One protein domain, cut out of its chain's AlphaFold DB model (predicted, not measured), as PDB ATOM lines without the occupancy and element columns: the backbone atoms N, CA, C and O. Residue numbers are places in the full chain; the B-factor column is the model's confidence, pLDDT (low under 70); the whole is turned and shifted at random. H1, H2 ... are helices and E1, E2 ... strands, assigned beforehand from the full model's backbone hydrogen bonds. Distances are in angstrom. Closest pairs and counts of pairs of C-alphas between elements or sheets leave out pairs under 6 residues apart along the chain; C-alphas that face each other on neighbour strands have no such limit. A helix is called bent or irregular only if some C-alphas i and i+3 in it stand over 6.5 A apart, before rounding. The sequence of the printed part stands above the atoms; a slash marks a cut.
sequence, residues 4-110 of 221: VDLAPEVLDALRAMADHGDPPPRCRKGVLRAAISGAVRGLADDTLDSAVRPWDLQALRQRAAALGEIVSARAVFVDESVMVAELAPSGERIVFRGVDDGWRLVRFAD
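This is residues 4 to 110 of the 221 residues of an uncharacterized protein of Mycolicibacterium rutilum (UniProt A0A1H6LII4). A strongly twisted sheet of five strands curls round one long helix, H2; H1 lies at one end of the body beside E2, and H3 lies at the other end, next to the edge strand E5. The printed part has 107 residues, with five named strands and three named helices in the order E1 H1 H2 H3 E2 E3 E4 E5. The sheet is mixed, in the order E1 E2 E3 E4 E5, and the class is mixed, helices and strands. The whole is compact, with a radius of gyration of the C-alphas of 13.4 A, and only just elongated, spanning 41 by 27 by 22 A.

Find C-alpha 4 at (161.928, 133.540, 101.249), where the short strand E1 begins; it covers residues 4 to 6. Next comes H1, residues 8 to 19, 16.5 A long. H2, residues 29 to 45, starts at C-alpha 29 at (155.565, 131.630, 109.696) and runs 24.2 A. H3, residues 54 to 64, is 15.4 A long and only just irregular, with C-alphas 55 and 58 6.8 A apart. Then read the four strands E2, residues 72 to 78, 17.9 A; E3, residues 82 to 88, 20.1 A; E4, residues 93 to 99, 19.3 A; and E5, residues 102 to 108, 18.3 A, ending at C-alpha 108 at (150.696, 128.565, 88.861).

Start at E1, which is parallel to E2; look for N 5 and O 73, 3.0 A apart. E1, H1 H2 H3 and E2 form a strand-helix-strand unit, two parallel neighbour strands with helices between. E2 to E5 form a meander, each strand the antiparallel neighbour of the one before, and a hairpin with it: check N 74 and O 86 at 2.9 A, N 94 and O 85 at 2.8 A, and N 104 and O 97 at 2.9 A. H2 is on one face of the sheet, in two layers; its closest C-alphas to E5 are those of Ala 35 and Trp 103, 6.0 A. H1 is on the same face at a height over the sheet of 6.9 A, over none of the strands; its closest C-alphas to E2 are those of Val 10 and Phe 77, 5.5 A. H1 and H2 are only just apart, closest 8.4 A. H3 only grazes the sheet, with Asp 56 and Val 106 the closest C-alphas of H3 and E5, 5.8 A. H2 touches H3 with residues 43 to 44 alone, at 72 degrees, only just about perpendicular; the closest C-alphas are those of Leu 43 and Ala 64, 5.6 A. Each O i to N i+4 pair is within hydrogen-bond range in H1 and H2, and 5 of 7 in H3.

The two C-alphas farthest apart, those of Gly 21 and Ala 66, are 41.0 A from each other. The printed part has no cut, and no link is long. Mean pLDDT of the printed part is 94.3, and no printed residue is under 70.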
ATOM      1  N   VAL A   4     163.387 133.589 101.073       96.69
ATOM      2  CA  VAL A   4     161.928 133.540 101.249       96.69
ATOM      3  C   VAL A   4     161.451 134.564 102.270       96.69
ATOM      4  O   VAL A   4     161.785 134.477 103.454       96.69
ATOM      5  N   ASP A   5     160.583 135.464 101.813       97.00
ATOM      6  CA  ASP A   5     160.014 136.545 102.615       97.00
ATOM      7  C   ASP A   5     158.492 136.432 102.761       97.00
ATOM      8  O   ASP A   5     157.813 135.738 102.005       97.00
ATOM      9  N   LEU A   6     157.941 137.125 103.761       97.94
ATOM     10  CA  LEU A   6     156.496 137.254 103.965       97.94
ATOM     11  C   LEU A   6     156.110 138.721 103.778       97.94
ATOM     12  O   LEU A   6     156.687 139.593 104.428       97.94
ATOM     13  N   ALA A   7     155.145 138.985 102.900       97.50
ATOM     14  CA  ALA A   7     154.601 140.319 102.694       97.50
ATOM     15  C   ALA A   7     153.952 140.881 103.977       97.50
ATOM     16  O   ALA A   7     153.439 140.098 104.783       97.50
ATOM     17  N   PRO A   8     153.918 142.214 104.172       97.56
ATOM     18  CA  PRO A   8     153.184 142.834 105.276       97.56
ATOM     19  C   PRO A   8     151.728 142.361 105.370       97.56
ATOM     20  O   PRO A   8     151.275 141.993 106.446       97.56
ATOM     21  N   GLU A   9     151.047 142.241 104.232       96.75
ATOM     22  CA  GLU A   9     149.658 141.791 104.131       96.75
ATOM     23  C   GLU A   9     149.481 140.358 104.657       96.75
ATOM     24  O   GLU A   9     148.498 140.047 105.327       96.75
ATOM     25  N   VAL A  10     150.470 139.488 104.424       97.38
ATOM     26  CA  VAL A  10     150.503 138.129 104.985       97.38
ATOM     27  C   VAL A  10     150.706 138.176 106.495       97.38
ATOM     28  O   VAL A  10     150.060 137.436 107.229       97.38
ATOM     29  N   LEU A  11     151.593 139.042 106.988       97.25
ATOM     30  CA  LEU A  11     151.807 139.190 108.429       97.25
ATOM     31  C   LEU A  11     150.549 139.695 109.141       97.25
ATOM     32  O   LEU A  11     150.267 139.234 110.247       97.25
ATOM     33  N   ASP A  12     149.804 140.597 108.511       96.75
ATOM     34  CA  ASP A  12     148.547 141.120 109.038       96.75
ATOM     35  C   ASP A  12     147.432 140.071 108.987       96.75
ATOM     36  O   ASP A  12     146.726 139.901 109.979       96.75
ATOM     37  N   ALA A  13     147.338 139.278 107.914       95.88
ATOM     38  CA  ALA A  13     146.409 138.147 107.841       95.88
ATOM     39  C   ALA A  13     146.668 137.111 108.949       95.88
ATOM     40  O   ALA A  13     145.741 136.668 109.623       95.88
ATOM     41  N   LEU A  14     147.935 136.769 109.200       95.94
ATOM     42  CA  LEU A  14     148.306 135.841 110.271       95.94
ATOM     43  C   LEU A  14     147.987 136.382 111.668       95.94
ATOM     44  O   LEU A  14     147.619 135.607 112.549       95.94
ATOM     45  N   ARG A  15     148.140 137.695 111.882       94.94
ATOM     46  CA  ARG A  15     147.715 138.346 113.131       94.94
ATOM     47  C   ARG A  15     146.204 138.267 113.287       94.94
ATOM     48  O   ARG A  15     145.742 137.805 114.319       94.94
ATOM     49  N   ALA A  16     145.459 138.617 112.240       94.12
ATOM     50  CA  ALA A  16     144.007 138.561 112.260       94.12
ATOM     51  C   ALA A  16     143.495 137.148 112.585       94.12
ATOM     52  O   ALA A  16     142.607 137.018 113.417       94.12
ATOM     53  N   MET A  17     144.074 136.088 112.012       94.38
ATOM     54  CA  MET A  17     143.705 134.710 112.379       94.38
ATOM     55  C   MET A  17     143.945 134.422 113.863       94.38
ATOM     56  O   MET A  17     143.070 133.871 114.521       94.38
ATOM     57  N   ALA A  18     145.106 134.827 114.388       91.00
ATOM     58  CA  ALA A  18     145.449 134.633 115.794       91.00
ATOM     59  C   ALA A  18     144.510 135.395 116.746       91.00
ATOM     60  O   ALA A  18     144.189 134.905 117.825       91.00
ATOM     61  N   ASP A  19     144.030 136.570 116.337       92.56
ATOM     62  CA  ASP A  19     143.071 137.356 117.117       92.56
ATOM     63  C   ASP A  19     141.683 136.684 117.192       92.56
ATOM     64  O   ASP A  19     140.917 136.953 118.118       92.56
ATOM     65  N   HIS A  20     141.355 135.795 116.245       87.81
ATOM     66  CA  HIS A  20     140.074 135.077 116.174       87.81
ATOM     67  C   HIS A  20     140.138 133.639 116.719       87.81
ATOM     68  O   HIS A  20     139.114 132.953 116.748       87.81
ATOM     69  N   GLY A  21     141.306 133.180 117.173       89.50
ATOM     70  CA  GLY A  21     141.502 131.848 117.742       89.50
ATOM     71  C   GLY A  21     142.894 131.289 117.461       89.50
ATOM     72  O   GLY A  21     143.774 131.984 116.962       89.50
ATOM     73  N   ASP A  22     143.095 130.009 117.772       85.81
ATOM     74  CA  ASP A  22     144.348 129.339 117.437       85.81
ATOM     75  C   ASP A  22     144.417 129.096 115.919       85.81
ATOM     76  O   ASP A  22     143.611 128.326 115.384       85.81
ATOM     77  N   PRO A  23     145.367 129.722 115.199       89.00
ATOM     78  CA  PRO A  23     145.489 129.511 113.768       89.00
ATOM     79  C   PRO A  23     145.938 128.067 113.493       89.00
ATOM     80  O   PRO A  23     146.699 127.496 114.287       89.00
ATOM     81  N   PRO A  24     145.560 127.481 112.341       91.38
ATOM     82  CA  PRO A  24     146.030 126.156 111.955       91.38
ATOM     83  C   PRO A  24     147.564 126.045 112.033       91.38
ATOM     84  O   PRO A  24     148.256 127.003 111.666       91.38
ATOM     85  N   PRO A  25     148.144 124.895 112.432       93.25
ATOM     86  CA  PRO A  25     149.598 124.739 112.546       93.25
ATOM     87  C   PRO A  25     150.364 125.120 111.271       93.25
ATOM     88  O   PRO A  25     151.437 125.728 111.347       93.25
ATOM     89  N   ARG A  26     149.761 124.866 110.103       95.19
ATOM     90  CA  ARG A  26     150.269 125.261 108.780       95.19
ATOM     91  C   ARG A  26     150.456 126.771 108.590       95.19
ATOM     92  O   ARG A  26     151.306 127.184 107.806       95.19
ATOM     93  N   CYS A  27     149.727 127.611 109.325       95.62
ATOM     94  CA  CYS A  27     149.815 129.074 109.244       95.62
ATOM     95  C   CYS A  27     150.978 129.659 110.066       95.62
ATOM     96  O   CYS A  27     151.206 130.869 110.085       95.62
ATOM     97  N   ARG A  28     151.782 128.825 110.737       95.00
ATOM     98  CA  ARG A  28     153.005 129.288 111.402       95.00
ATOM     99  C   ARG A  28     154.007 129.795 110.364       95.00
ATOM    100  O   ARG A  28     154.336 129.098 109.409       95.00
ATOM    101  N   LYS A  29     154.599 130.972 110.607       95.62
ATOM    102  CA  LYS A  29     155.565 131.630 109.696       95.62
ATOM    103  C   LYS A  29     156.686 130.703 109.202       95.62
ATOM    104  O   LYS A  29     157.071 130.778 108.040       95.62
ATOM    105  N   GLY A  30     157.212 129.843 110.079       95.94
ATOM    106  CA  GLY A  30     158.249 128.869 109.718       95.94
ATOM    107  C   GLY A  30     157.767 127.816 108.717       95.94
ATOM    108  O   GLY A  30     158.506 127.481 107.796       95.94
ATOM    109  N   VAL A  31     156.518 127.359 108.848       96.75
ATOM    110  CA  VAL A  31     155.905 126.373 107.946       96.75
ATOM    111  C   VAL A  31     155.653 126.985 106.569       96.75
ATOM    112  O   VAL A  31     156.016 126.375 105.569       96.75
ATOM    113  N   LEU A  32     155.152 128.226 106.510       97.62
ATOM    114  CA  LEU A  32     154.986 128.961 105.245       97.62
ATOM    115  C   LEU A  32     156.314 129.077 104.488       97.62
ATOM    116  O   LEU A  32     156.408 128.735 103.311       97.62
ATOM    117  N   ARG A  33     157.375 129.512 105.184       97.94
ATOM    118  CA  ARG A  33     158.705 129.659 104.581       97.94
ATOM    119  C   ARG A  33     159.256 128.326 104.086       97.94
ATOM    120  O   ARG A  33     159.805 128.274 102.987       97.94
ATOM    121  N   ALA A  34     159.105 127.265 104.878       96.75
ATOM    122  CA  ALA A  34     159.572 125.930 104.525       96.75
ATOM    123  C   ALA A  34     158.842 125.386 103.290       96.75
ATOM    124  O   ALA A  34     159.497 124.889 102.375       96.75
ATOM    125  N   ALA A  35     157.520 125.548 103.225       97.25
ATOM    126  CA  ALA A  35     156.715 125.127 102.084       97.25
ATOM    127  C   ALA A  35     157.113 125.856 100.794       97.25
ATOM    128  O   ALA A  35     157.345 125.213  99.772       97.25
ATOM    129  N   ILE A  36     157.273 127.184 100.846       97.81
ATOM    130  CA  ILE A  36     157.707 127.974  99.683       97.81
ATOM    131  C   ILE A  36     159.120 127.573  99.253       97.81
ATOM    132  O   ILE A  36     159.360 127.349  98.071       97.81
ATOM    133  N   SER A  37     160.042 127.417 100.206       96.56
ATOM    134  CA  SER A  37     161.417 126.985  99.918       96.56
ATOM    135  C   SER A  37     161.452 125.605  99.258       96.56
ATOM    136  O   SER A  37     162.205 125.392  98.310       96.56
ATOM    137  N   GLY A  38     160.634 124.671  99.753       95.62
ATOM    138  CA  GLY A  38     160.497 123.326  99.198       95.62
ATOM    139  C   GLY A  38     159.927 123.338  97.782       95.62
ATOM    140  O   GLY A  38     160.478 122.681  96.907       95.62
ATOM    141  N   ALA A  39     158.889 124.138  97.536       96.62
ATOM    142  CA  ALA A  39     158.301 124.291  96.208       96.62
ATOM    143  C   ALA A  39     159.267 124.920  95.202       96.62
ATOM    144  O   ALA A  39     159.387 124.409  94.095       96.62
ATOM    145  N   VAL A  40     159.990 125.982  95.579       95.94
ATOM    146  CA  VAL A  40     160.988 126.594  94.687       95.94
ATOM    147  C   VAL A  40     162.081 125.594  94.328       95.94
ATOM    148  O   VAL A  40     162.425 125.473  93.157       95.94
ATOM    149  N   ARG A  41     162.591 124.842  95.310       94.31
ATOM    150  CA  ARG A  41     163.566 123.778  95.044       94.31
ATOM    151  C   ARG A  41     162.988 122.719  94.109       94.31
ATOM    152  O   ARG A  41     163.629 122.359  93.135       94.31
ATOM    153  N   GLY A  42     161.764 122.268  94.376       94.06
ATOM    154  CA  GLY A  42     161.075 121.288  93.542       94.06
ATOM    155  C   GLY A  42     160.924 121.745  92.091       94.06
ATOM    156  O   GLY A  42     161.177 120.961  91.181       94.06
ATOM    157  N   LEU A  43     160.563 123.013  91.879       94.56
ATOM    158  CA  LEU A  43     160.429 123.625  90.556       94.56
ATOM    159  C   LEU A  43     161.778 123.792  89.842       94.56
ATOM    160  O   LEU A  43     161.838 123.607  88.632       94.56
ATOM    161  N   ALA A  44     162.840 124.144  90.570       91.44
ATOM    162  CA  ALA A  44     164.170 124.363  89.999       91.44
ATOM    163  C   ALA A  44     164.907 123.052  89.674       91.44
ATOM    164  O   ALA A  44     165.570 122.963  88.645       91.44
ATOM    165  N   ASP A  45     164.769 122.045  90.538       89.81
ATOM    166  CA  ASP A  45     165.515 120.783  90.457       89.81
ATOM    167  C   ASP A  45     164.702 119.645  89.805       89.81
ATOM    168  O   ASP A  45     165.180 118.517  89.732       89.81
ATOM    169  N   ASP A  46     163.469 119.917  89.364       86.31
ATOM    170  CA  ASP A  46     162.519 118.938  88.806       86.31
ATOM    171  C   ASP A  46     162.221 117.741  89.738       86.31
ATOM    172  O   ASP A  46     162.131 116.585  89.328       86.31
ATOM    173  N   THR A  47     162.049 118.023  91.034       90.25
ATOM    174  CA  THR A  47     161.860 117.007  92.095       90.25
ATOM    175  C   THR A  47     160.453 117.010  92.709       90.25
ATOM    176  O   THR A  47     160.258 116.643  93.868       90.25
ATOM    177  N   LEU A  48     159.440 117.438  91.947       91.50
ATOM    178  CA  LEU A  48     158.069 117.611  92.448       91.50
ATOM    179  C   LEU A  48     157.277 116.311  92.662       91.50
ATOM    180  O   LEU A  48     156.253 116.364  93.339       91.50
ATOM    181  N   ASP A  49     157.707 115.167  92.120       86.75
ATOM    182  CA  ASP A  49     156.885 113.947  92.003       86.75
ATOM    183  C   ASP A  49     156.228 113.477  93.308       86.75
ATOM    184  O   ASP A  49     155.111 112.961  93.293       86.75
ATOM    185  N   SER A  50     156.911 113.643  94.443       82.00
ATOM    186  CA  SER A  50     156.417 113.225  95.760       82.00
ATOM    187  C   SER A  50     155.657 114.321  96.512       82.00
ATOM    188  O   SER A  50     154.960 114.031  97.483       82.00
ATOM    189  N   ALA A  51     155.791 115.578  96.084       88.44
ATOM    190  CA  ALA A  51     155.292 116.742  96.805       88.44
ATOM    191  C   ALA A  51     153.953 117.262  96.267       88.44
ATOM    192  O   ALA A  51     153.268 117.988  96.986       88.44
ATOM    193  N   VAL A  52     153.569 116.916  95.035       94.38
ATOM    194  CA  VAL A  52     152.360 117.431  94.363       94.38
ATOM    195  C   VAL A  52     151.418 116.303  93.947       94.38
ATOM    196  O   VAL A  52     151.780 115.125  93.988       94.38
ATOM    197  N   ARG A  53     150.174 116.628  93.575       94.06
ATOM    198  CA  ARG A  53     149.272 115.606  93.031       94.06
ATOM    199  C   ARG A  53     149.693 115.223  91.612       94.06
ATOM    200  O   ARG A  53     150.181 116.077  90.875       94.06
ATOM    201  N   PRO A  54     149.460 113.968  91.186       93.25
ATOM    202  CA  PRO A  54     149.818 113.548  89.835       93.25
ATOM    203  C   PRO A  54     149.180 114.390  88.719       93.25
ATOM    204  O   PRO A  54     149.833 114.623  87.708       93.25
ATOM    205  N   TRP A  55     147.945 114.872  88.905       93.44
ATOM    206  CA  TRP A  55     147.259 115.735  87.932       93.44
ATOM    207  C   TRP A  55     147.823 117.166  87.879       93.44
ATOM    208  O   TRP A  55     147.815 117.784  86.821       93.44
ATOM    209  N   ASP A  56     148.404 117.660  88.974       94.00
ATOM    210  CA  ASP A  56     149.064 118.974  89.026       94.00
ATOM    211  C   ASP A  56     150.475 118.937  88.404       94.00
ATOM    212  O   ASP A  56     150.976 119.923  87.853       94.00
ATOM    213  N   LEU A  57     151.145 117.783  88.499       93.69
ATOM    214  CA  LEU A  57     152.575 117.620  88.239       93.69
ATOM    215  C   LEU A  57     152.999 118.037  86.827       93.69
ATOM    216  O   LEU A  57     153.991 118.748  86.669       93.69
ATOM    217  N   GLN A  58     152.272 117.597  85.798       90.56
ATOM    218  CA  GLN A  58     152.660 117.862  84.411       90.56
ATOM    219  C   GLN A  58     152.583 119.356  84.079       90.56
ATOM    220  O   GLN A  58     153.521 119.904  83.497       90.56
ATOM    221  N   ALA A  59     151.500 120.025  84.486       91.44
ATOM    222  CA  ALA A  59     151.322 121.457  84.263       91.44
ATOM    223  C   ALA A  59     152.382 122.276  85.017       91.44
ATOM    224  O   ALA A  59     152.961 123.214  84.461       91.44
ATOM    225  N   LEU A  60     152.693 121.882  86.258       95.31
ATOM    226  CA  LEU A  60     153.758 122.495  87.049       95.31
ATOM    227  C   LEU A  60     155.124 122.343  86.376       95.31
ATOM    228  O   LEU A  60     155.817 123.344  86.216       95.31
ATOM    229  N   ARG A  61     155.491 121.135  85.930       94.06
ATOM    230  CA  ARG A  61     156.752 120.871  85.213       94.06
ATOM    231  C   ARG A  61     156.876 121.687  83.934       94.06
ATOM    232  O   ARG A  61     157.902 122.317  83.693       94.06
ATOM    233  N   GLN A  62     155.816 121.703  83.127       92.56
ATOM    234  CA  GLN A  62     155.812 122.432  81.864       92.56
ATOM    235  C   GLN A  62     156.046 123.929  82.082       92.56
ATOM    236  O   GLN A  62     156.823 124.544  81.354       92.56
ATOM    237  N   ARG A  63     155.400 124.518  83.093       92.75
ATOM    238  CA  ARG A  63     155.563 125.942  83.399       92.75
ATOM    239  C   ARG A  63     156.883 126.241  84.114       92.75
ATOM    240  O   ARG A  63     157.495 127.268  83.836       92.75
ATOM    241  N   ALA A  64     157.374 125.322  84.947       93.06
ATOM    242  CA  ALA A  64     158.697 125.401  85.570       93.06
ATOM    243  C   ALA A  64     159.832 125.444  84.538       93.06
ATOM    244  O   ALA A  64     160.765 126.229  84.681       93.06
ATOM    245  N   ALA A  65     159.715 124.686  83.445       91.50
ATOM    246  CA  ALA A  65     160.699 124.711  82.363       91.50
ATOM    247  C   ALA A  65     160.842 126.096  81.692       91.50
ATOM    248  O   ALA A  65     161.866 126.375  81.073       91.50
ATOM    249  N   ALA A  66     159.838 126.973  81.825       90.75
ATOM    250  CA  ALA A  66     159.838 128.327  81.268       90.75
ATOM    251  C   ALA A  66     160.212 129.428  82.285       90.75
ATOM    252  O   ALA A  66     160.339 130.590  81.903       90.75
ATOM    253  N   LEU A  67     160.387 129.091  83.567       88.38
ATOM    254  CA  LEU A  67     160.462 130.050  84.681       88.38
ATOM    255  C   LEU A  67     161.794 130.808  84.788       88.38
ATOM    256  O   LEU A  67     161.859 131.835  85.466       88.38
ATOM    257  N   GLY A  68     162.844 130.329  84.117       88.75
ATOM    258  CA  GLY A  68     164.202 130.845  84.290       88.75
ATOM    259  C   GLY A  68     164.735 130.620  85.714       88.75
ATOM    260  O   GLY A  68     164.241 129.775  86.456       88.75
ATOM    261  N   GLU A  69     165.772 131.366  86.098       92.19
ATOM    262  CA  GLU A  69     166.348 131.286  87.446       92.19
ATOM    263  C   GLU A  69     165.430 131.937  88.496       92.19
ATOM    264  O   GLU A  69     165.015 133.085  88.338       92.19
ATOM    265  N   ILE A  70     165.171 131.231  89.605       94.75
ATOM    266  CA  ILE A  70     164.387 131.743  90.739       94.75
ATOM    267  C   ILE A  70     165.330 132.241  91.842       94.75
ATOM    268  O   ILE A  70     165.934 131.458  92.582       94.75
ATOM    269  N   VAL A  71     165.413 133.562  91.997       94.88
ATOM    270  CA  VAL A  71     166.339 134.221  92.936       94.88
ATOM    271  C   VAL A  71     165.728 134.362  94.331       94.88
ATOM    272  O   VAL A  71     166.392 134.134  95.347       94.88
ATOM    273  N   SER A  72     164.448 134.719  94.400       96.50
ATOM    274  CA  SER A  72     163.711 134.845  95.657       96.50
ATOM    275  C   SER A  72     162.237 134.499  95.477       96.50
ATOM    276  O   SER A  72     161.722 134.436  94.360       96.50
ATOM    277  N   ALA A  73     161.560 134.262  96.596       97.88
ATOM    278  CA  ALA A  73     160.120 134.090  96.645       97.88
ATOM    279  C   ALA A  73     159.530 134.869  97.825       97.88
ATOM    280  O   ALA A  73     160.131 134.964  98.896       97.88
ATOM    281  N   ARG A  74     158.332 135.415  97.650       98.12
ATOM    282  CA  ARG A  74     157.633 136.178  98.687       98.12
ATOM    283  C   ARG A  74     156.209 135.669  98.828       98.12
ATOM    284  O   ARG A  74     155.464 135.686  97.856       98.12
ATOM    285  N   ALA A  75     155.804 135.261 100.028       98.06
ATOM    286  CA  ALA A  75     154.394 135.002 100.306       98.06
ATOM    287  C   ALA A  75     153.618 136.319 100.195       98.06
ATOM    288  O   ALA A  75     153.961 137.276 100.892       98.06
ATOM    289  N   VAL A  76     152.596 136.366  99.342       97.44
ATOM    290  CA  VAL A  76     151.793 137.571  99.061       97.44
ATOM    291  C   VAL A  76     150.339 137.441  99.512       97.44
ATOM    292  O   VAL A  76     149.662 138.451  99.666       97.44
ATOM    293  N   PHE A  77     149.867 136.222  99.769       97.00
ATOM    294  CA  PHE A  77     148.528 135.956 100.289       97.00
ATOM    295  C   PHE A  77     148.528 134.679 101.135       97.00
ATOM    296  O   PHE A  77     149.231 133.719 100.804       97.00
ATOM    297  N   VAL A  78     147.737 134.663 102.209       96.81
ATOM    298  CA  VAL A  78     147.444 133.455 102.988       96.81
ATOM    299  C   VAL A  78     146.059 133.552 103.625       96.81
ATOM    300  O   VAL A  78     145.726 134.563 104.243       96.81
ATOM    301  N   ASP A  79     145.281 132.485 103.497       94.44
ATOM    302  CA  ASP A  79     144.120 132.188 104.330       94.44
ATOM    303  C   ASP A  79     144.265 130.788 104.966       94.44
ATOM    304  O   ASP A  79     145.350 130.204 104.971       94.44
ATOM    305  N   GLU A  80     143.204 130.242 105.558       91.50
ATOM    306  CA  GLU A  80     143.245 128.917 106.193       91.50
ATOM    307  C   GLU A  80     143.471 127.757 105.207       91.50
ATOM    308  O   GLU A  80     143.889 126.670 105.611       91.50
ATOM    309  N   SER A  81     143.177 127.959 103.928       94.19
ATOM    310  CA  SER A  81     143.078 126.931 102.890       94.19
ATOM    311  C   SER A  81     143.982 127.179 101.683       94.19
ATOM    312  O   SER A  81     144.353 126.223 100.998       94.19
ATOM    313  N   VAL A  82     144.375 128.431 101.437       96.88
ATOM    314  CA  VAL A  82     145.159 128.862 100.280       96.88
ATOM    315  C   VAL A  82     146.319 129.750 100.717       96.88
ATOM    316  O   VAL A  82     146.160 130.674 101.509       96.88
ATOM    317  N   MET A  83     147.497 129.500 100.151       97.69
ATOM    318  CA  MET A  83     148.661 130.381 100.250       97.69
ATOM    319  C   MET A  83     149.176 130.670  98.842       97.69
ATOM    320  O   MET A  83     149.179 129.789  97.985       97.69
ATOM    321  N   VAL A  84     149.637 131.896  98.602       98.19
ATOM    322  CA  VAL A  84     150.229 132.299  97.320       98.19
ATOM    323  C   VAL A  84     151.602 132.897  97.561       98.19
ATOM    324  O   VAL A  84     151.772 133.755  98.433       98.19
ATOM    325  N   ALA A  85     152.572 132.472  96.756       98.12
ATOM    326  CA  ALA A  85     153.893 133.077  96.710       98.12
ATOM    327  C   ALA A  85     154.198 133.614  95.312       98.12
ATOM    328  O   ALA A  85     153.874 132.986  94.309       98.12
ATOM    329  N   GLU A  86     154.822 134.782  95.263       97.62
ATOM    330  CA  GLU A  86     155.336 135.408  94.050       97.62
ATOM    331  C   GLU A  86     156.829 135.101  93.914       97.62
ATOM    332  O   GLU A  86     157.572 135.160  94.898       97.62
ATOM    333  N   LEU A  87     157.253 134.741  92.706       97.06
ATOM    334  CA  LEU A  87     158.608 134.336  92.358       97.06
ATOM    335  C   LEU A  87     159.337 135.490  91.670       97.06
ATOM    336  O   LEU A  87     158.793 136.132  90.777       97.06
ATOM    337  N   ALA A  88     160.587 135.740  92.051       95.94
ATOM    338  CA  ALA A  88     161.441 136.733  91.410       95.94
ATOM    339  C   ALA A  88     162.548 136.055  90.581       95.94
ATOM    340  O   ALA A  88     163.098 135.041  91.025       95.94
ATOM    341  N   PRO A  89     162.931 136.631  89.426       94.31
ATOM    342  CA  PRO A  89     162.513 137.941  88.910       94.31
ATOM    343  C   PRO A  89     161.256 137.913  88.025       94.31
ATOM    344  O   PRO A  89     160.807 138.974  87.601       94.31
ATOM    345  N   SER A  90     160.698 136.737  87.725       93.12
ATOM    346  CA  SER A  90     159.623 136.585  86.735       93.12
ATOM    347  C   SER A  90     158.301 137.258  87.122       93.12
ATOM    348  O   SER A  90     157.529 137.631  86.245       93.12
ATOM    349  N   GLY A  91     158.024 137.406  88.419       93.94
ATOM    350  CA  GLY A  91     156.720 137.831  88.929       93.94
ATOM    351  C   GLY A  91     155.648 136.739  88.838       93.94
ATOM    352  O   GLY A  91     154.488 136.999  89.159       93.94
ATOM    353  N   GLU A  92     156.009 135.522  88.412       95.31
ATOM    354  CA  GLU A  92     155.092 134.381  88.379       95.31
ATOM    355  C   GLU A  92     154.610 134.052  89.791       95.31
ATOM    356  O   GLU A  92     155.355 134.148  90.769       95.31
ATOM    357  N   ARG A  93     153.354 133.627  89.907       97.06
ATOM    358  CA  ARG A  93     152.751 133.281  91.194       97.06
ATOM    359  C   ARG A  93     152.467 131.799  91.259       97.06
ATOM    360  O   ARG A  93     151.938 131.224  90.315       97.06
ATOM    361  N   ILE A  94     152.773 131.204  92.399       97.38
ATOM    362  CA  ILE A  94     152.493 129.806  92.707       97.38
ATOM    363  C   ILE A  94     151.478 129.712  93.841       97.38
ATOM    364  O   ILE A  94     151.542 130.456  94.823       97.38
ATOM    365  N   VAL A  95     150.528 128.798  93.679       97.94
ATOM    366  CA  VAL A  95     149.395 128.592  94.577       97.94
ATOM    367  C   VAL A  95     149.594 127.297  95.343       97.94
ATOM    368  O   VAL A  95     149.955 126.263  94.776       97.94
ATOM    369  N   PHE A  96     149.312 127.357  96.636       97.75
ATOM    370  CA  PHE A  96     149.366 126.235  97.552       97.75
ATOM    371  C   PHE A  96     147.993 125.975  98.156       97.75
ATOM    372  O   PHE A  96     147.260 126.910  98.478       97.75
ATOM    373  N   ARG A  97     147.697 124.697  98.387       96.12
ATOM    374  CA  ARG A  97     146.560 124.224  99.177       96.12
ATOM    375  C   ARG A  97     147.026 123.847 100.580       96.12
ATOM    376  O   ARG A  97     148.048 123.173 100.723       96.12
ATOM    377  N   GLY A  98     146.261 124.223 101.599       95.38
ATOM    378  CA  GLY A  98     146.430 123.711 102.956       95.38
ATOM    379  C   GLY A  98     146.068 122.227 103.027       95.38
ATOM    380  O   GLY A  98     144.993 121.828 102.582       95.38
ATOM    381  N   VAL A  99     146.964 121.407 103.574       92.25
ATOM    382  CA  VAL A  99     146.755 119.964 103.773       92.25
ATOM    383  C   VAL A  99     147.280 119.615 105.157       92.25
ATOM    384  O   VAL A  99     148.475 119.762 105.402       92.25
ATOM    385  N   ASP A 100     146.388 119.197 106.054       90.62
ATOM    386  CA  ASP A 100     146.700 118.923 107.461       90.62
ATOM    387  C   ASP A 100     147.493 120.086 108.099       90.62
ATOM    388  O   ASP A 100     147.023 121.230 108.140       90.62
ATOM    389  N   ASP A 101     148.723 119.810 108.531       93.25
ATOM    390  CA  ASP A 101     149.642 120.762 109.158       93.25
ATOM    391  C   ASP A 101     150.615 121.426 108.171       93.25
ATOM    392  O   ASP A 101     151.508 122.173 108.578       93.25
ATOM    393  N   GLY A 102     150.441 121.194 106.869       95.44
ATOM    394  CA  GLY A 102     151.326 121.681 105.819       95.44
ATOM    395  C   GLY A 102     150.624 122.378 104.655       95.44
ATOM    396  O   GLY A 102     149.430 122.690 104.671       95.44
ATOM    397  N   TRP A 103     151.427 122.621 103.623       97.19
ATOM    398  CA  TRP A 103     151.027 123.238 102.366       97.19
ATOM    399  C   TRP A 103     151.549 122.407 101.207       97.19
ATOM    400  O   TRP A 103     152.715 122.009 101.203       97.19
ATOM    401  N   ARG A 104     150.706 122.203 100.200       96.56
ATOM    402  CA  ARG A 104     151.075 121.530  98.958       96.56
ATOM    403  C   ARG A 104     150.976 122.495  97.790       96.56
ATOM    404  O   ARG A 104     149.939 123.129  97.621       96.56
ATOM    405  N   LEU A 105     152.031 122.576  96.981       97.44
ATOM    406  CA  LEU A 105     152.002 123.282  95.700       97.44
ATOM    407  C   LEU A 105     150.991 122.600  94.770       97.44
ATOM    408  O   LEU A 105     151.043 121.382  94.611       97.44
ATOM    409  N   VAL A 106     150.095 123.382  94.170       95.94
ATOM    410  CA  VAL A 106     149.052 122.861  93.270       95.94
ATOM    411  C   VAL A 106     149.179 123.399  91.849       95.94
ATOM    412  O   VAL A 106     149.053 122.646  90.898       95.94
ATOM    413  N   ARG A 107     149.470 124.691  91.662       95.44
ATOM    414  CA  ARG A 107     149.535 125.286  90.317       95.44
ATOM    415  C   ARG A 107     150.251 126.628  90.299       95.44
ATOM    416  O   ARG A 107     150.517 127.220  91.345       95.44
ATOM    417  N   PHE A 108     150.470 127.140  89.093       95.56
ATOM    418  CA  PHE A 108     150.696 128.565  88.861       95.56
ATOM    419  C   PHE A 108     149.370 129.337  88.894       95.56
ATOM    420  O   PHE A 108     148.308 128.791  88.577       95.56
ATOM    421  N   ALA A 109     149.417 130.601  89.306       94.00
ATOM    422  CA  ALA A 109     148.276 131.503  89.238       94.00
ATOM    423  C   ALA A 109     148.245 132.239  87.899       94.00
ATOM    424  O   ALA A 109     149.240 132.837  87.493       94.00
ATOM    425  N   ASP A 110     147.073 132.270  87.267       86.62
ATOM    426  CA  ASP A 110     146.808 133.132  86.124       86.62
ATOM    427  C   ASP A 110     146.092 134.395  86.619       86.62
ATOM    428  O   ASP A 110     144.902 134.402  86.940       86.62
TER     429      ASP A 110